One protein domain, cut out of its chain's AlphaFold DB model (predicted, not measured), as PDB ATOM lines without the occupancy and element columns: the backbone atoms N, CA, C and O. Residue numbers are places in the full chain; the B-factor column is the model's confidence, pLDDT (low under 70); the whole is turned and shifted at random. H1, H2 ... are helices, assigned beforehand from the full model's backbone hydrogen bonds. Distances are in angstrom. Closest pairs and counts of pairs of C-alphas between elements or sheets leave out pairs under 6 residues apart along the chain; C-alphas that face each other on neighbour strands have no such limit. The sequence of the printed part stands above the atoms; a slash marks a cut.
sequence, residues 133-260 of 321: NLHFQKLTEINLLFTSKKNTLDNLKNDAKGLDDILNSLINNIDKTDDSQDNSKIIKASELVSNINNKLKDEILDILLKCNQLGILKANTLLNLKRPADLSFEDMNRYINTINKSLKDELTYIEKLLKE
ATOM      1  N   ASN A 133     -24.056  24.171  41.538       90.94
ATOM      2  CA  ASN A 133     -23.064  23.183  41.124       90.94
ATOM      3  C   ASN A 133     -23.604  22.242  40.040       90.94
ATOM      4  O   ASN A 133     -22.893  21.970  39.075       90.94
ATOM      5  N   LEU A 134     -24.863  21.799  40.147       91.31
ATOM      6  CA  LEU A 134     -25.508  20.992  39.103       91.31
ATOM      7  C   LEU A 134     -25.560  21.741  37.764       91.31
ATOM      8  O   LEU A 134     -25.299  21.162  36.713       91.31
ATOM      9  N   HIS A 135     -25.866  23.038  37.787       91.19
ATOM     10  CA  HIS A 135     -25.908  23.857  36.578       91.19
ATOM     11  C   HIS A 135     -24.508  24.177  36.022       91.19
ATOM     12  O   HIS A 135     -24.300  24.121  34.809       91.19
ATOM     13  N   PHE A 136     -23.513  24.419  36.879       91.12
ATOM     14  CA  PHE A 136     -22.122  24.594  36.450       91.12
ATOM     15  C   PHE A 136     -21.528  23.330  35.822       91.12
ATOM     16  O   PHE A 136     -20.763  23.427  34.860       91.12
ATOM     17  N   GLN A 137     -21.905  22.145  36.308       92.88
ATOM     18  CA  GLN A 137     -21.518  20.875  35.688       92.88
ATOM     19  C   GLN A 137     -22.027  20.784  34.244       92.88
ATOM     20  O   GLN A 137     -21.232  20.515  33.343       92.88
ATOM     21  N   LYS A 138     -23.299  21.128  33.990       92.94
ATOM     22  CA  LYS A 138     -23.849  21.178  32.621       92.94
ATOM     23  C   LYS A 138     -23.049  22.115  31.714       92.94
ATOM     24  O   LYS A 138     -22.722  21.746  30.587       92.94
ATOM     25  N   LEU A 139     -22.712  23.316  32.196       90.88
ATOM     26  CA  LEU A 139     -21.911  24.272  31.423       90.88
ATOM     27  C   LEU A 139     -20.503  23.751  31.134       90.88
ATOM     28  O   LEU A 139     -19.998  23.941  30.031       90.88
ATOM     29  N   THR A 140     -19.885  23.081  32.105       93.31
ATOM     30  CA  THR A 140     -18.553  22.487  31.945       93.31
ATOM     31  C   THR A 140     -18.565  21.432  30.841       93.31
ATOM     32  O   THR A 140     -17.723  21.471  29.948       93.31
ATOM     33  N   GLU A 141     -19.560  20.542  30.844       94.12
ATOM     34  CA  GLU A 141     -19.716  19.518  29.808       94.12
ATOM     35  C   GLU A 141     -19.932  20.118  28.413       94.12
ATOM     36  O   GLU A 141     -19.343  19.650  27.437       94.12
ATOM     37  N   ILE A 142     -20.736  21.177  28.306       92.38
ATOM     38  CA  ILE A 142     -20.941  21.879  27.033       92.38
ATOM     39  C   ILE A 142     -19.677  22.593  26.569       92.38
ATOM     40  O   ILE A 142     -19.355  22.564  25.383       92.38
ATOM     41  N   ASN A 143     -18.944  23.223  27.481       91.50
ATOM     42  CA  ASN A 143     -17.716  23.918  27.131       91.50
ATOM     43  C   ASN A 143     -16.645  22.944  26.615       91.50
ATOM     44  O   ASN A 143     -15.950  23.244  25.642       91.50
ATOM     45  N   LEU A 144     -16.551  21.752  27.214       92.75
ATOM     46  CA  LEU A 144     -15.694  20.674  26.717       92.75
ATOM     47  C   LEU A 144     -16.094  20.252  25.298       92.75
ATOM     48  O   LEU A 144     -15.225  20.157  24.430       92.75
ATOM     49  N   LEU A 145     -17.396  20.084  25.038       92.75
ATOM     50  CA  LEU A 145     -17.899  19.766  23.700       92.75
ATOM     51  C   LEU A 145     -17.549  20.860  22.682       92.75
ATOM     52  O   LEU A 145     -17.019  20.570  21.614       92.75
ATOM     53  N   PHE A 146     -17.803  22.132  22.998       89.31
ATOM     54  CA  PHE A 146     -17.471  23.229  22.086       89.31
ATOM     55  C   PHE A 146     -15.974  23.320  21.812       89.31
ATOM     56  O   PHE A 146     -15.574  23.577  20.676       89.31
ATOM     57  N   THR A 147     -15.143  23.055  22.819       89.44
ATOM     58  CA  THR A 147     -13.688  23.015  22.655       89.44
ATOM     59  C   THR A 147     -13.278  21.910  21.682       89.44
ATOM     60  O   THR A 147     -12.475  22.166  20.786       89.44
ATOM     61  N   SER A 148     -13.865  20.710  21.776       89.56
ATOM     62  CA  SER A 148     -13.571  19.640  20.816       89.56
ATOM     63  C   SER A 148     -14.074  19.973  19.409       89.56
ATOM     64  O   SER A 148     -13.361  19.729  18.439       89.56
ATOM     65  N   LYS A 149     -15.260  20.588  19.279       89.94
ATOM     66  CA  LYS A 149     -15.827  20.968  17.970       89.94
ATOM     67  C   LYS A 149     -15.050  22.087  17.288       89.94
ATOM     68  O   LYS A 149     -14.962  22.114  16.063       89.94
ATOM     69  N   LYS A 150     -14.447  22.992  18.063       87.38
ATOM     70  CA  LYS A 150     -13.580  24.051  17.535       87.38
ATOM     71  C   LYS A 150     -12.402  23.474  16.744       87.38
ATOM     72  O   LYS A 150     -12.125  23.959  15.653       87.38
ATOM     73  N   ASN A 151     -11.788  22.397  17.235       83.12
ATOM     74  CA  ASN A 151     -10.705  21.719  16.522       83.12
ATOM     75  C   ASN A 151     -11.189  21.119  15.189       83.12
ATOM     76  O   ASN A 151     -10.506  21.252  14.175       83.12
ATOM     77  N   THR A 152     -12.387  20.515  15.154       86.25
ATOM     78  CA  THR A 152     -12.981  20.039  13.890       86.25
ATOM     79  C   THR A 152     -13.228  21.191  12.920       86.25
ATOM     80  O   THR A 152     -12.938  21.074  11.729       86.25
ATOM     81  N   LEU A 153     -13.735  22.322  13.417       84.75
ATOM     82  CA  LEU A 153     -13.991  23.501  12.598       84.75
ATOM     83  C   LEU A 153     -12.703  24.068  11.990       84.75
ATOM     84  O   LEU A 153     -12.711  24.510  10.845       84.75
ATOM     85  N   ASP A 154     -11.591  24.033  12.722       86.12
ATOM     86  CA  ASP A 154     -10.302  24.479  12.197       86.12
ATOM     87  C   ASP A 154      -9.778  23.548  11.086       86.12
ATOM     88  O   ASP A 154      -9.230  24.038  10.097       86.12
ATOM     89  N   ASN A 155     -10.053  22.240  11.155       84.50
ATOM     90  CA  ASN A 155      -9.792  21.319  10.040       84.50
ATOM     91  C   ASN A 155     -10.672  21.634   8.819       84.50
ATOM     92  O   ASN A 155     -10.167  21.708   7.702       84.50
ATOM     93  N   LEU A 156     -11.965  21.904   9.028       86.44
ATOM     94  CA  LEU A 156     -12.891  22.284   7.952       86.44
ATOM     95  C   LEU A 156     -12.485  23.586   7.250       86.44
ATOM     96  O   LEU A 156     -12.691  23.727   6.048       86.44
ATOM     97  N   LYS A 157     -11.885  24.540   7.973       86.06
ATOM     98  CA  LYS A 157     -11.332  25.760   7.358       86.06
ATOM     99  C   LYS A 157     -10.171  25.457   6.416       86.06
ATOM    100  O   LYS A 157     -10.014  26.158   5.422       86.06
ATOM    101  N   ASN A 158      -9.352  24.453   6.723       85.81
ATOM    102  CA  ASN A 158      -8.278  24.032   5.824       85.81
ATOM    103  C   ASN A 158      -8.845  23.319   4.592       85.81
ATOM    104  O   ASN A 158      -8.419  23.636   3.484       85.81
ATOM    105  N   ASP A 159      -9.853  22.454   4.770       83.94
ATOM    106  CA  ASP A 159     -10.594  21.844   3.655       83.94
ATOM    107  C   ASP A 159     -11.162  22.946   2.729       83.94
ATOM    108  O   ASP A 159     -10.989  22.894   1.513       83.94
ATOM    109  N   ALA A 160     -11.754  24.002   3.300       82.81
ATOM    110  CA  ALA A 160     -12.288  25.135   2.541       82.81
ATOM    111  C   ALA A 160     -11.216  25.917   1.755       82.81
ATOM    112  O   ALA A 160     -11.470  26.288   0.616       82.81
ATOM    113  N   LYS A 161     -10.005  26.110   2.297       86.00
ATOM    114  CA  LYS A 161      -8.891  26.707   1.530       86.00
ATOM    115  C   LYS A 161      -8.509  25.860   0.316       86.00
ATOM    116  O   LYS A 161      -8.219  26.403  -0.742       86.00
ATOM    117  N   GLY A 162      -8.570  24.534   0.448       83.25
ATOM    118  CA  GLY A 162      -8.374  23.626  -0.681       83.25
ATOM    119  C   GLY A 162      -9.395  23.836  -1.808       83.25
ATOM    120  O   GLY A 162      -9.052  23.647  -2.972       83.25
ATOM    121  N   LEU A 163     -10.626  24.273  -1.497       84.31
ATOM    122  CA  LEU A 163     -11.598  24.683  -2.524       84.31
ATOM    123  C   LEU A 163     -11.166  25.955  -3.239       84.31
ATOM    124  O   LEU A 163     -11.266  26.002  -4.464       84.31
ATOM    125  N   ASP A 164     -10.688  26.958  -2.500       82.12
ATOM    126  CA  ASP A 164     -10.218  28.219  -3.086       82.12
ATOM    127  C   ASP A 164      -9.070  27.962  -4.071       82.12
ATOM    128  O   ASP A 164      -9.057  28.516  -5.170       82.12
ATOM    129  N   ASP A 165      -8.149  27.056  -3.734       84.44
ATOM    130  CA  ASP A 165      -7.050  26.657  -4.619       84.44
ATOM    131  C   ASP A 165      -7.556  25.978  -5.906       84.44
ATOM    132  O   ASP A 165      -7.097  26.300  -7.010       84.44
ATOM    133  N   ILE A 166      -8.532  25.064  -5.792       83.94
ATOM    134  CA  ILE A 166      -9.159  24.414  -6.957       83.94
ATOM    135  C   ILE A 166      -9.875  25.455  -7.826       83.94
ATOM    136  O   ILE A 166      -9.737  25.429  -9.050       83.94
ATOM    137  N   LEU A 167     -10.607  26.383  -7.207       82.62
ATOM    138  CA  LEU A 167     -11.354  27.429  -7.899       82.62
ATOM    139  C   LEU A 167     -10.415  28.381  -8.650       82.62
ATOM    140  O   LEU A 167     -10.626  28.645  -9.831       82.62
ATOM    141  N   ASN A 168      -9.336  28.828  -8.005       82.00
ATOM    142  CA  ASN A 168      -8.314  29.670  -8.627       82.00
ATOM    143  C   ASN A 168      -7.632  28.951  -9.801       82.00
ATOM    144  O   ASN A 168      -7.381  29.561 -10.841       82.00
ATOM    145  N   SER A 169      -7.369  27.645  -9.678       80.75
ATOM    146  CA  SER A 169      -6.837  26.849 -10.790       80.75
ATOM    147  C   SER A 169      -7.811  26.747 -11.964       80.75
ATOM    148  O   SER A 169      -7.353  26.773 -13.105       80.75
ATOM    149  N   LEU A 170      -9.112  26.604 -11.705       81.12
ATOM    150  CA  LEU A 170     -10.136  26.573 -12.750       81.12
ATOM    151  C   LEU A 170     -10.239  27.932 -13.451       81.12
ATOM    152  O   LEU A 170     -10.212  27.976 -14.674       81.12
ATOM    153  N   ILE A 171     -10.264  29.036 -12.696       78.56
ATOM    154  CA  ILE A 171     -10.331  30.401 -13.244       78.56
ATOM    155  C   ILE A 171      -9.138  30.695 -14.165       78.56
ATOM    156  O   ILE A 171      -9.324  31.200 -15.268       78.56
ATOM    157  N   ASN A 172      -7.923  30.321 -13.753       73.88
ATOM    158  CA  ASN A 172      -6.707  30.523 -14.552       73.88
ATOM    159  C   ASN A 172      -6.662  29.683 -15.845       73.88
ATOM    160  O   ASN A 172      -5.849  29.962 -16.727       73.88
ATOM    161  N   ASN A 173      -7.502  28.651 -15.956       70.62
ATOM    162  CA  ASN A 173      -7.566  27.750 -17.106       70.62
ATOM    163  C   ASN A 173      -8.647  28.130 -18.132       70.62
ATOM    164  O   ASN A 173      -8.639  27.564 -19.221       70.62
ATOM    165  N   ILE A 174      -9.523  29.100 -17.839       65.31
ATOM    166  CA  ILE A 174     -10.638  29.503 -18.721       65.31
ATOM    167  C   ILE A 174     -10.153  29.956 -20.119       65.31
ATOM    168  O   ILE A 174     -10.889  29.828 -21.094       65.31
ATOM    169  N   ASP A 175      -8.895  30.394 -20.246       61.16
ATOM    170  CA  ASP A 175      -8.285  30.815 -21.517       61.16
ATOM    171  C   ASP A 175      -7.649  29.669 -22.345       61.16
ATOM    172  O   ASP A 175      -7.098  29.922 -23.420       61.16
ATOM    173  N   LYS A 176      -7.679  28.407 -21.884       60.81
ATOM    174  CA  LYS A 176      -7.050  27.260 -22.573       60.81
ATOM    175  C   LYS A 176      -8.032  26.091 -22.709       60.81
ATOM    176  O   LYS A 176      -8.349  25.415 -21.743       60.81
ATOM    177  N   THR A 177      -8.487  25.853 -23.937       52.28
ATOM    178  CA  THR A 177      -9.488  24.854 -24.350       52.28
ATOM    179  C   THR A 177      -9.053  23.393 -24.111       52.28
ATOM    180  O   THR A 177      -8.630  22.725 -25.057       52.28
ATOM    181  N   ASP A 178      -9.144  22.878 -22.880       57.59
ATOM    182  CA  ASP A 178      -8.995  21.440 -22.585       57.59
ATOM    183  C   ASP A 178     -10.037  20.948 -21.551       57.59
ATOM    184  O   ASP A 178      -9.803  20.899 -20.342       57.59
ATOM    185  N   ASP A 179     -11.223  20.578 -22.049       59.78
ATOM    186  CA  ASP A 179     -12.445  20.292 -21.271       59.78
ATOM    187  C   ASP A 179     -12.358  19.065 -20.333       59.78
ATOM    188  O   ASP A 179     -13.145  18.919 -19.390       59.78
ATOM    189  N   SER A 180     -11.432  18.130 -20.576       59.44
ATOM    190  CA  SER A 180     -11.394  16.848 -19.848       59.44
ATOM    191  C   SER A 180     -10.820  16.973 -18.431       59.44
ATOM    192  O   SER A 180     -11.269  16.298 -17.498       59.44
ATOM    193  N   GLN A 181      -9.847  17.867 -18.248       62.75
ATOM    194  CA  GLN A 181      -9.113  18.019 -16.996       62.75
ATOM    195  C   GLN A 181      -9.891  18.867 -15.979       62.75
ATOM    196  O   GLN A 181      -9.816  18.608 -14.772       62.75
ATOM    197  N   ASP A 182     -10.714  19.799 -16.459       66.19
ATOM    198  CA  ASP A 182     -11.538  20.674 -15.625       66.19
ATOM    199  C   ASP A 182     -12.750  19.942 -15.019       66.19
ATOM    200  O   ASP A 182     -13.048  20.137 -13.836       66.19
ATOM    201  N   ASN A 183     -13.352  18.973 -15.725       71.75
ATOM    202  CA  ASN A 183     -14.405  18.108 -15.165       71.75
ATOM    203  C   ASN A 183     -13.939  17.331 -13.915       71.75
ATOM    204  O   ASN A 183     -14.675  17.217 -12.935       71.75
ATOM    205  N   SER A 184     -12.692  16.843 -13.900       77.62
ATOM    206  CA  SER A 184     -12.139  16.112 -12.747       77.62
ATOM    207  C   SER A 184     -11.951  16.993 -11.502       77.62
ATOM    208  O   SER A 184     -12.124  16.530 -10.372       77.62
ATOM    209  N   LYS A 185     -11.619  18.277 -11.693       79.38
ATOM    210  CA  LYS A 185     -11.462  19.262 -10.614       79.38
ATOM    211  C   LYS A 185     -12.815  19.678 -10.043       79.38
ATOM    212  O   LYS A 185     -12.947  19.778  -8.826       79.38
ATOM    213  N   ILE A 186     -13.819  19.853 -10.907       80.00
ATOM    214  CA  ILE A 186     -15.201  20.159 -10.512       80.00
ATOM    215  C   ILE A 186     -15.779  19.029  -9.650       80.00
ATOM    216  O   ILE A 186     -16.356  19.300  -8.595       80.00
ATOM    217  N   ILE A 187     -15.564  17.764 -10.036       82.50
ATOM    218  CA  ILE A 187     -15.988  16.600  -9.238       82.50
ATOM    219  C   ILE A 187     -15.342  16.642  -7.845       82.50
ATOM    220  O   ILE A 187     -16.062  16.616  -6.847       82.50
ATOM    221  N   LYS A 188     -14.016  16.820  -7.759       83.38
ATOM    222  CA  LYS A 188     -13.297  16.920  -6.473       83.38
ATOM    223  C   LYS A 188     -13.802  18.067  -5.595       83.38
ATOM    224  O   LYS A 188     -13.970  17.885  -4.391       83.38
ATOM    225  N   ALA A 189     -14.074  19.234  -6.183       83.00
ATOM    226  CA  ALA A 189     -14.653  20.361  -5.457       83.00
ATOM    227  C   ALA A 189     -16.044  20.013  -4.899       83.00
ATOM    228  O   ALA A 189     -16.319  20.265  -3.727       83.00
ATOM    229  N   SER A 190     -16.903  19.380  -5.706       82.44
ATOM    230  CA  SER A 190     -18.248  18.977  -5.275       82.44
ATOM    231  C   SER A 190     -18.233  17.944  -4.140       82.44
ATOM    232  O   SER A 190     -18.989  18.078  -3.174       82.44
ATOM    233  N   GLU A 191     -17.333  16.957  -4.202       85.50
ATOM    234  CA  GLU A 191     -17.142  15.953  -3.149       85.50
ATOM    235  C   GLU A 191     -16.702  16.610  -1.842       85.50
ATOM    236  O   GLU A 191     -17.236  16.314  -0.770       85.50
ATOM    237  N   LEU A 192     -15.761  17.550  -1.927       85.56
ATOM    238  CA  LEU A 192     -15.224  18.231  -0.761       85.56
ATOM    239  C   LEU A 192     -16.255  19.175  -0.115       85.56
ATOM    240  O   LEU A 192     -16.403  19.159   1.106       85.56
ATOM    241  N   VAL A 193     -17.055  19.899  -0.910       86.44
ATOM    242  CA  VAL A 193     -18.208  20.681  -0.413       86.44
ATOM    243  C   VAL A 193     -19.225  19.784   0.297       86.44
ATOM    244  O   VAL A 193     -19.683  20.115   1.393       86.44
ATOM    245  N   SER A 194     -19.562  18.633  -0.294       85.75
ATOM    246  CA  SER A 194     -20.481  17.662   0.313       85.75
ATOM    247  C   SER A 194     -19.954  17.152   1.658       85.75
ATOM    248  O   SER A 194     -20.676  17.154   2.657       85.75
ATOM    249  N   ASN A 195     -18.663  16.810   1.721       86.44
ATOM    250  CA  ASN A 195     -18.003  16.358   2.944       86.44
ATOM    251  C   ASN A 195     -18.012  17.425   4.046       86.44
ATOM    252  O   ASN A 195     -18.324  17.107   5.195       86.44
ATOM    253  N   ILE A 196     -17.714  18.684   3.709       86.94
ATOM    254  CA  ILE A 196     -17.779  19.808   4.654       86.94
ATOM    255  C   ILE A 196     -19.203  19.962   5.199       86.94
ATOM    256  O   ILE A 196     -19.398  20.046   6.412       86.94
ATOM    257  N   ASN A 197     -20.205  19.963   4.317       86.00
ATOM    258  CA  ASN A 197     -21.600  20.149   4.704       86.00
ATOM    259  C   ASN A 197     -22.105  19.017   5.613       86.00
ATOM    260  O   ASN A 197     -22.757  19.280   6.623       86.00
ATOM    261  N   ASN A 198     -21.771  17.762   5.298       86.94
ATOM    262  CA  ASN A 198     -22.147  16.609   6.118       86.94
ATOM    263  C   ASN A 198     -21.499  16.666   7.507       86.94
ATOM    264  O   ASN A 198     -22.205  16.542   8.505       86.94
ATOM    265  N   LYS A 199     -20.197  16.973   7.585       88.00
ATOM    266  CA  LYS A 199     -19.513  17.166   8.873       88.00
ATOM    267  C   LYS A 199     -20.185  18.267   9.701       88.00
ATOM    268  O   LYS A 199     -20.471  18.053  10.871       88.00
ATOM    269  N   LEU A 200     -20.495  19.425   9.111       87.94
ATOM    270  CA  LEU A 200     -21.173  20.519   9.826       87.94
ATOM    271  C   LEU A 200     -22.543  20.106  10.381       87.94
ATOM    272  O   LEU A 200     -22.875  20.442  11.519       87.94
ATOM    273  N   LYS A 201     -23.329  19.368   9.592       88.50
ATOM    274  CA  LYS A 201     -24.630  18.831  10.010       88.50
ATOM    275  C   LYS A 201     -24.501  17.908  11.218       88.50
ATOM    276  O   LYS A 201     -25.266  18.059  12.171       88.50
ATOM    277  N   ASP A 202     -23.528  17.001  11.187       87.75
ATOM    278  CA  ASP A 202     -23.263  16.071  12.284       87.75
ATOM    279  C   ASP A 202     -22.847  16.819  13.558       87.75
ATOM    280  O   ASP A 202     -23.371  16.535  14.636       87.75
ATOM    281  N   GLU A 203     -21.993  17.841  13.440       89.38
ATOM    282  CA  GLU A 203     -21.548  18.622  14.598       89.38
ATOM    283  C   GLU A 203     -22.685  19.415  15.255       89.38
ATOM    284  O   GLU A 203     -22.808  19.435  16.484       89.38
ATOM    285  N   ILE A 204     -23.555  20.042  14.457       89.06
ATOM    286  CA  ILE A 204     -24.733  20.752  14.978       89.06
ATOM    287  C   ILE A 204     -25.667  19.776  15.696       89.06
ATOM    288  O   ILE A 204     -26.204  20.105  16.759       89.06
ATOM    289  N   LEU A 205     -25.867  18.586  15.125       88.62
ATOM    290  CA  LEU A 205     -26.736  17.573  15.704       88.62
ATOM    291  C   LEU A 205     -26.186  17.050  17.033       88.62
ATOM    292  O   LEU A 205     -26.946  16.928  17.991       88.62
ATOM    293  N   ASP A 206     -24.882  16.805  17.118       90.69
ATOM    294  CA  ASP A 206     -24.232  16.363  18.350       90.69
ATOM    295  C   ASP A 206     -24.365  17.408  19.470       90.69
ATOM    296  O   ASP A 206     -24.781  17.089  20.587       90.69
ATOM    297  N   ILE A 207     -24.146  18.693  19.158       92.12
ATOM    298  CA  ILE A 207     -24.371  19.792  20.112       92.12
ATOM    299  C   ILE A 207     -25.830  19.827  20.568       92.12
ATOM    300  O   ILE A 207     -26.103  19.953  21.766       92.12
ATOM    301  N   LEU A 208     -26.779  19.700  19.638       90.62
ATOM    302  CA  LEU A 208     -28.207  19.699  19.946       90.62
ATOM    303  C   LEU A 208     -28.579  18.533  20.876       90.62
ATOM    304  O   LEU A 208     -29.260  18.735  21.885       90.62
ATOM    305  N   LEU A 209     -28.108  17.324  20.567       90.12
ATOM    306  CA  LEU A 209     -28.357  16.122  21.360       90.12
ATOM    307  C   LEU A 209     -27.736  16.233  22.752       90.12
ATOM    308  O   LEU A 209     -28.417  15.942  23.738       90.12
ATOM    309  N   LYS A 210     -26.500  16.734  22.863       92.00
ATOM    310  CA  LYS A 210     -25.852  16.952  24.161       92.00
ATOM    311  C   LYS A 210     -26.593  17.996  24.996       92.00
ATOM    312  O   LYS A 210     -26.848  17.762  26.176       92.00
ATOM    313  N   CYS A 211     -27.011  19.113  24.396       91.69
ATOM    314  CA  CYS A 211     -27.816  20.127  25.086       91.69
ATOM    315  C   CYS A 211     -29.153  19.555  25.581       91.69
ATOM    316  O   CYS A 211     -29.617  19.907  26.667       91.69
ATOM    317  N   ASN A 212     -29.779  18.664  24.807       90.25
ATOM    318  CA  ASN A 212     -30.990  17.975  25.239       90.25
ATOM    319  C   ASN A 212     -30.724  17.015  26.403       90.25
ATOM    320  O   ASN A 212     -31.454  17.038  27.389       90.25
ATOM    321  N   GLN A 213     -29.673  16.197  26.301       91.25
ATOM    322  CA  GLN A 213     -29.274  15.244  27.341       91.25
ATOM    323  C   GLN A 213     -29.027  15.944  28.683       91.25
ATOM    324  O   GLN A 213     -29.431  15.441  29.726       91.25
ATOM    325  N   LEU A 214     -28.402  17.123  28.651       90.75
ATOM    326  CA  LEU A 214     -28.130  17.945  29.832       90.75
ATOM    327  C   LEU A 214     -29.359  18.698  30.365       90.75
ATOM    328  O   LEU A 214     -29.268  19.391  31.379       90.75
ATOM    329  N   GLY A 215     -30.509  18.587  29.694       88.38
ATOM    330  CA  GLY A 215     -31.745  19.269  30.076       88.38
ATOM    331  C   GLY A 215     -31.713  20.784  29.859       88.38
ATOM    332  O   GLY A 215     -32.479  21.497  30.500       88.38
ATOM    333  N   ILE A 216     -30.831  21.280  28.985       90.19
ATOM    334  CA  ILE A 216     -30.755  22.703  28.621       90.19
ATOM    335  C   ILE A 216     -31.822  23.043  27.584       90.19
ATOM    336  O   ILE A 216     -32.415  24.119  27.614       90.19
ATOM    337  N   LEU A 217     -32.117  22.111  26.674       88.88
ATOM    338  CA  LEU A 217     -33.232  22.276  25.751       88.88
ATOM    339  C   LEU A 217     -34.567  21.998  26.447       88.88
ATOM    340  O   LEU A 217     -34.689  21.151  27.330       88.88
ATOM    341  N   LYS A 218     -35.614  22.678  25.979       81.38
ATOM    342  CA  LYS A 218     -36.992  22.358  26.368       81.38
ATOM    343  C   LYS A 218     -37.336  20.927  25.934       81.38
ATOM    344  O   LYS A 218     -36.967  20.512  24.842       81.38
ATOM    345  N   ALA A 219     -38.130  20.219  26.742       73.81
ATOM    346  CA  ALA A 219     -38.465  18.801  26.535       73.81
ATOM    347  C   ALA A 219     -39.015  18.457  25.133       73.81
ATOM    348  O   ALA A 219     -38.844  17.343  24.652       73.81
ATOM    349  N   ASN A 220     -39.646  19.420  24.459       75.88
ATOM    350  CA  ASN A 220     -40.283  19.227  23.156       75.88
ATOM    351  C   ASN A 220     -39.415  19.683  21.974       75.88
ATOM    352  O   ASN A 220     -39.858  19.612  20.831       75.88
ATOM    353  N   THR A 221     -38.203  20.183  22.223       77.81
ATOM    354  CA  THR A 221     -37.339  20.755  21.179       77.81
ATOM    355  C   THR A 221     -36.933  19.728  20.124       77.81
ATOM    356  O   THR A 221     -36.713  20.097  18.975       77.81
ATOM    357  N   LEU A 222     -36.867  18.445  20.490       78.81
ATOM    358  CA  LEU A 222     -36.481  17.370  19.574       78.81
ATOM    359  C   LEU A 222     -37.654  16.744  18.804       78.81
ATOM    360  O   LEU A 222     -37.449  15.807  18.031       78.81
ATOM    361  N   LEU A 223     -38.885  17.231  18.997       74.31
ATOM    362  CA  LEU A 223     -40.027  16.751  18.221       74.31
ATOM    363  C   LEU A 223     -39.812  17.130  16.748       74.31
ATOM    364  O   LEU A 223     -39.699  18.311  16.421       74.31
ATOM    365  N   ASN A 224     -39.782  16.123  15.871       73.19
ATOM    366  CA  ASN A 224     -39.511  16.235  14.428       73.19
ATOM    367  C   ASN A 224     -38.039  16.470  14.045       73.19
ATOM    368  O   ASN A 224     -37.756  17.149  13.055       73.19
ATOM    369  N   LEU A 225     -37.094  15.896  14.796       82.00
ATOM    370  CA  LEU A 225     -35.693  15.877  14.376       82.00
ATOM    371  C   LEU A 225     -35.534  15.188  13.009       82.00
ATOM    372  O   LEU A 225     -35.871  14.015  12.847       82.00
ATOM    373  N   LYS A 226     -34.995  15.918  12.033       82.44
ATOM    374  CA  LYS A 226     -34.602  15.364  10.731       82.44
ATOM    375  C   LYS A 226     -33.274  14.615  10.822       82.44
ATOM    376  O   LYS A 226     -32.426  14.955  11.649       82.44
ATOM    377  N   ARG A 227     -33.081  13.626   9.945       80.69
ATOM    378  CA  ARG A 227     -31.786  12.945   9.786       80.69
ATOM    379  C   ARG A 227     -30.756  13.915   9.189       80.69
ATOM    380  O   ARG A 227     -31.163  14.811   8.447       80.69
ATOM    381  N   PRO A 228     -29.445  13.721   9.429       76.62
ATOM    382  CA  PRO A 228     -28.400  14.578   8.864       76.62
ATOM    383  C   PRO A 228     -28.514  14.776   7.346       76.62
ATOM    384  O   PRO A 228     -28.447  15.901   6.845       76.62
ATOM    385  N   ALA A 229     -28.791  13.693   6.616       77.06
ATOM    386  CA  ALA A 229     -28.968  13.720   5.164       77.06
ATOM    387  C   ALA A 229     -30.077  14.693   4.709       77.06
ATOM    388  O   ALA A 229     -29.909  15.380   3.705       77.06
ATOM    389  N   ASP A 230     -31.145  14.836   5.499       85.12
ATOM    390  CA  ASP A 230     -32.353  15.598   5.148       85.12
ATOM    391  C   ASP A 230     -32.332  17.052   5.662       85.12
ATOM    392  O   ASP A 230     -33.303  17.796   5.496       85.12
ATOM    393  N   LEU A 231     -31.254  17.465   6.338       85.00
ATOM    394  CA  LEU A 231     -31.111  18.814   6.888       85.00
ATOM    395  C   LEU A 231     -30.902  19.853   5.785       85.00
ATOM    396  O   LEU A 231     -29.915  19.783   5.046       85.00
ATOM    397  N   SER A 232     -31.778  20.858   5.733       88.19
ATOM    398  CA  SER A 232     -31.521  22.082   4.970       88.19
ATOM    399  C   SER A 232     -30.677  23.079   5.773       88.19
ATOM    400  O   SER A 232     -30.496  22.948   6.988       88.19
ATOM    401  N   PHE A 233     -30.185  24.118   5.097       84.50
ATOM    402  CA  PHE A 233     -29.510  25.238   5.750       84.50
ATOM    403  C   PHE A 233     -30.427  25.968   6.747       84.50
ATOM    404  O   PHE A 233     -30.016  26.267   7.870       84.50
ATOM    405  N   GLU A 234     -31.701  26.168   6.402       88.31
ATOM    406  CA  GLU A 234     -32.710  26.725   7.310       88.31
ATOM    407  C   GLU A 234     -32.916  25.865   8.563       88.31
ATOM    408  O   GLU A 234     -33.036  26.411   9.663       88.31
ATOM    409  N   ASP A 235     -32.937  24.532   8.432       88.56
ATOM    410  CA  ASP A 235     -33.063  23.637   9.586       88.56
ATOM    411  C   ASP A 235     -31.861  23.778  10.532       88.56
ATOM    412  O   ASP A 235     -32.046  23.886  11.748       88.56
ATOM    413  N   MET A 236     -30.644  23.843   9.978       88.00
ATOM    414  CA  MET A 236     -29.415  24.061  10.747       88.00
ATOM    415  C   MET A 236     -29.455  25.393  11.507       88.00
ATOM    416  O   MET A 236     -29.245  25.419  12.722       88.00
ATOM    417  N   ASN A 237     -29.813  26.488  10.830       89.94
ATOM    418  CA  ASN A 237     -29.942  27.803  11.462       89.94
ATOM    419  C   ASN A 237     -30.996  27.812  12.574       89.94
ATOM    420  O   ASN A 237     -30.777  28.391  13.641       89.94
ATOM    421  N   ARG A 238     -32.135  27.139  12.371       90.56
ATOM    422  CA  ARG A 238     -33.166  26.990  13.407       90.56
ATOM    423  C   ARG A 238     -32.619  26.277  14.643       90.56
ATOM    424  O   ARG A 238     -32.897  26.712  15.765       90.56
ATOM    425  N   TYR A 239     -31.861  25.197  14.463       90.56
ATOM    426  CA  TYR A 239     -31.267  24.454  15.575       90.56
ATOM    427  C   TYR A 239     -30.229  25.283  16.323       90.56
ATOM    428  O   TYR A 239     -30.331  25.398  17.544       90.56
ATOM    429  N   ILE A 240     -29.321  25.953  15.609       90.62
ATOM    430  CA  ILE A 240     -28.331  26.863  16.202       90.62
ATOM    431  C   ILE A 240     -29.023  27.952  17.030       90.62
ATOM    432  O   ILE A 240     -28.692  28.158  18.198       90.62
ATOM    433  N   ASN A 241     -30.042  28.610  16.471       92.06
ATOM    434  CA  ASN A 241     -30.794  29.647  17.180       92.06
ATOM    435  C   ASN A 241     -31.483  29.110  18.441       92.06
ATOM    436  O   ASN A 241     -31.537  29.790  19.469       92.06
ATOM    437  N   THR A 242     -31.987  27.878  18.385       91.38
ATOM    438  CA  THR A 242     -32.627  27.219  19.528       91.38
ATOM    439  C   THR A 242     -31.622  26.889  20.633       91.38
ATOM    440  O   THR A 242     -31.905  27.141  21.807       91.38
ATOM    441  N   ILE A 243     -30.444  26.378  20.265       91.69
ATOM    442  CA  ILE A 243     -29.333  26.110  21.186       91.69
ATOM    443  C   ILE A 243     -28.892  27.415  21.855       91.69
ATOM    444  O   ILE A 243     -28.912  27.506  23.081       91.69
ATOM    445  N   ASN A 244     -28.598  28.452  21.066       92.25
ATOM    446  CA  ASN A 244     -28.151  29.756  21.563       92.25
ATOM    447  C   ASN A 244     -29.145  30.369  22.551       92.25
ATOM    448  O   ASN A 244     -28.759  30.844  23.619       92.25
ATOM    449  N   LYS A 245     -30.439  30.331  22.218       92.94
ATOM    450  CA  LYS A 245     -31.491  30.815  23.111       92.94
ATOM    451  C   LYS A 245     -31.522  30.034  24.426       92.94
ATOM    452  O   LYS A 245     -31.576  30.646  25.486       92.94
ATOM    453  N   SER A 246     -31.467  28.708  24.357       91.56
ATOM    454  CA  SER A 246     -31.557  27.847  25.541       91.56
ATOM    455  C   SER A 246     -30.337  28.001  26.457       91.56
ATOM    456  O   SER A 246     -30.489  28.092  27.669       91.56
ATOM    457  N   LEU A 247     -29.136  28.129  25.886       92.25
ATOM    458  CA  LEU A 247     -27.914  28.430  26.638       92.25
ATOM    459  C   LEU A 247     -27.979  29.800  27.314       92.25
ATOM    460  O   LEU A 247     -27.580  29.943  28.467       92.25
ATOM    461  N   LYS A 248     -28.513  30.812  26.624       93.06
ATOM    462  CA  LYS A 248     -28.709  32.143  27.207       93.06
ATOM    463  C   LYS A 248     -29.701  32.115  28.372       93.06
ATOM    464  O   LYS A 248     -29.460  32.766  29.389       93.06
ATOM    465  N   ASP A 249     -30.793  31.366  28.232       89.75
ATOM    466  CA  ASP A 249     -31.777  31.172  29.299       89.75
ATOM    467  C   ASP A 249     -31.131  30.475  30.519       89.75
ATOM    468  O   ASP A 249     -31.331  30.919  31.651       89.75
ATOM    469  N   GLU A 250     -30.287  29.458  30.295       90.75
ATOM    470  CA  GLU A 250     -29.528  28.752  31.341       90.75
ATOM    471  C   GLU A 250     -28.541  29.681  32.075       90.75
ATOM    472  O   GLU A 250     -28.520  29.723  33.305       90.75
ATOM    473  N   LEU A 251     -27.769  30.492  31.342       91.44
ATOM    474  CA  LEU A 251     -26.861  31.488  31.931       91.44
ATOM    475  C   LEU A 251     -27.623  32.520  32.768       91.44
ATOM    476  O   LEU A 251     -27.238  32.821  33.895       91.44
ATOM    477  N   THR A 252     -28.753  33.003  32.250       90.81
ATOM    478  CA  THR A 252     -29.625  33.943  32.969       90.81
ATOM    479  C   THR A 252     -30.147  33.327  34.269       90.81
ATOM    480  O   THR A 252     -30.262  34.013  35.285       90.81
ATOM    481  N   TYR A 253     -30.476  32.033  34.265       88.56
ATOM    482  CA  TYR A 253     -30.892  31.315  35.468       88.56
ATOM    483  C   TYR A 253     -29.761  31.220  36.504       88.56
ATOM    484  O   TYR A 253     -29.976  31.539  37.675       88.56
ATOM    485  N   ILE A 254     -28.547  30.872  36.069       89.19
ATOM    486  CA  ILE A 254     -27.358  30.799  36.933       89.19
ATOM    487  C   ILE A 254     -27.045  32.165  37.550       89.19
ATOM    488  O   ILE A 254     -26.813  32.251  38.754       89.19
ATOM    489  N   GLU A 255     -27.117  33.252  36.780       90.25
ATOM    490  CA  GLU A 255     -26.936  34.610  37.305       90.25
ATOM    491  C   GLU A 255     -27.945  34.955  38.407       90.25
ATOM    492  O   GLU A 255     -27.597  35.617  39.387       90.25
ATOM    493  N   LYS A 256     -29.208  34.523  38.267       87.69
ATOM    494  CA  LYS A 256     -30.217  34.716  39.318       87.69
ATOM    495  C   LYS A 256     -29.864  33.914  40.571       87.69
ATOM    496  O   LYS A 256     -29.946  34.464  41.665       87.69
ATOM    497  N   LEU A 257     -29.460  32.650  40.418       86.12
ATOM    498  CA  LEU A 257     -29.037  31.805  41.536       86.12
ATOM    499  C   LEU A 257     -27.826  32.389  42.273       86.12
ATOM    500  O   LEU A 257     -27.857  32.461  43.497       86.12
ATOM    501  N   LEU A 258     -26.804  32.859  41.549       88.56
ATOM    502  CA  LEU A 258     -25.624  33.508  42.133       88.56
ATOM    503  C   LEU A 258     -26.021  34.735  42.959       88.56
ATOM    504  O   LEU A 258     -25.640  34.845  44.119       88.56
ATOM    505  N   LYS A 259     -26.889  35.598  42.415       86.75
ATOM    506  CA  LYS A 259     -27.405  36.769  43.144       86.75
ATOM    507  C   LYS A 259     -28.159  36.393  44.420       86.75
ATOM    508  O   LYS A 259     -28.101  37.142  45.392       86.75
ATOM    509  N   GLU A 260     -28.919  35.298  44.424       83.81
ATOM    510  CA  GLU A 260     -29.593  34.825  45.639       83.81
ATOM    511  C   GLU A 260     -28.610  34.175  46.625       83.81
ATOM    512  O   GLU A 260     -28.761  34.376  47.828       83.81
TER     513      GLU A 260
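What this domain is: This is residues 133 to 260 of the 321 residues of the protein "PemK-like protein" of Peptostreptococcus anaerobius (UniProt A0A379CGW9). A long helical hairpin, H1 and H2 side by side, makes the body of a rod, and a third helix, H3, is laid at a shallow slant over the half of it away from the turn, packing on H2 with residues 236 to 243. The turn of the hairpin sticks out with residues 175 to 180, and a long link, residues 214 to 232, folds back from the end of H2 to the start of H3. The printed part has 128 residues with three named helices, in the order H1, H2, H3, and no named strand; the class is all helix. The whole is loose, with a radius of gyration of the C-alphas of 20.3 A, and its C-alphas span 73 by 28 by 17 A.

Where its parts are: Find C-alpha 133 at (-23.064, 23.183, 41.124); from there H1, residues 133 to 171, runs 56.3 A to C-alpha 171 at (-10.331, 30.401, -13.244). After a short link of 7 residues, look for H2, residues 179 to 213, which begins at C-alpha 179 at (-12.445, 20.292, -21.271) and is 51.7 A long. Pass over residues 214 to 232, a stretch with no named element, and you reach H3, residues 233 to 260, 41.0 A long, which ends at C-alpha 260 at (-29.593, 34.825, 45.639).

How they stand to each other: The three helices form a bundle, that is, helices set lengthwise beside one another. Begin with H1 and H2, a helical hairpin: they touch, with 16 pairs of C-alphas within 8 A. Their closest C-alphas are those of Leu 163 and Ala 189, 6.1 A apart. Their lines stand at a shallow tilt of 7 degrees, and they run opposite ways. Next look at residues 201 to 211 of H2, the part of it that touches H3, there with residues 236 to 243. The closest C-alphas of the two are those of Leu 208 and Ile 243, 6.6 A apart; the tilt is shallow, 31 degrees, and they run the same way. H1 and H3 are close but not clearly touching, with 1 pair of C-alphas within 8 A, those of His 135 and Ile 254 at 7.1 A; they run opposite ways at a shallow tilt of 31 degrees. In H3 every O i to N i+4 pair is within hydrogen-bond range; in H1 it is 33 of 35 pairs and in H2 28 of 31.

The domain as a whole: The two C-alphas farthest apart are those of Thr 177 and Glu 260, at 73.5 A, while the first and last printed C-alphas, 133 and 260, are 14.1 A apart. The printed part has no cut. The link from H2 to H3 is long, with 19 residues. The mean pLDDT of the printed part is 84.6; look at residues 174 to 182 for the model's low confidence, under 70.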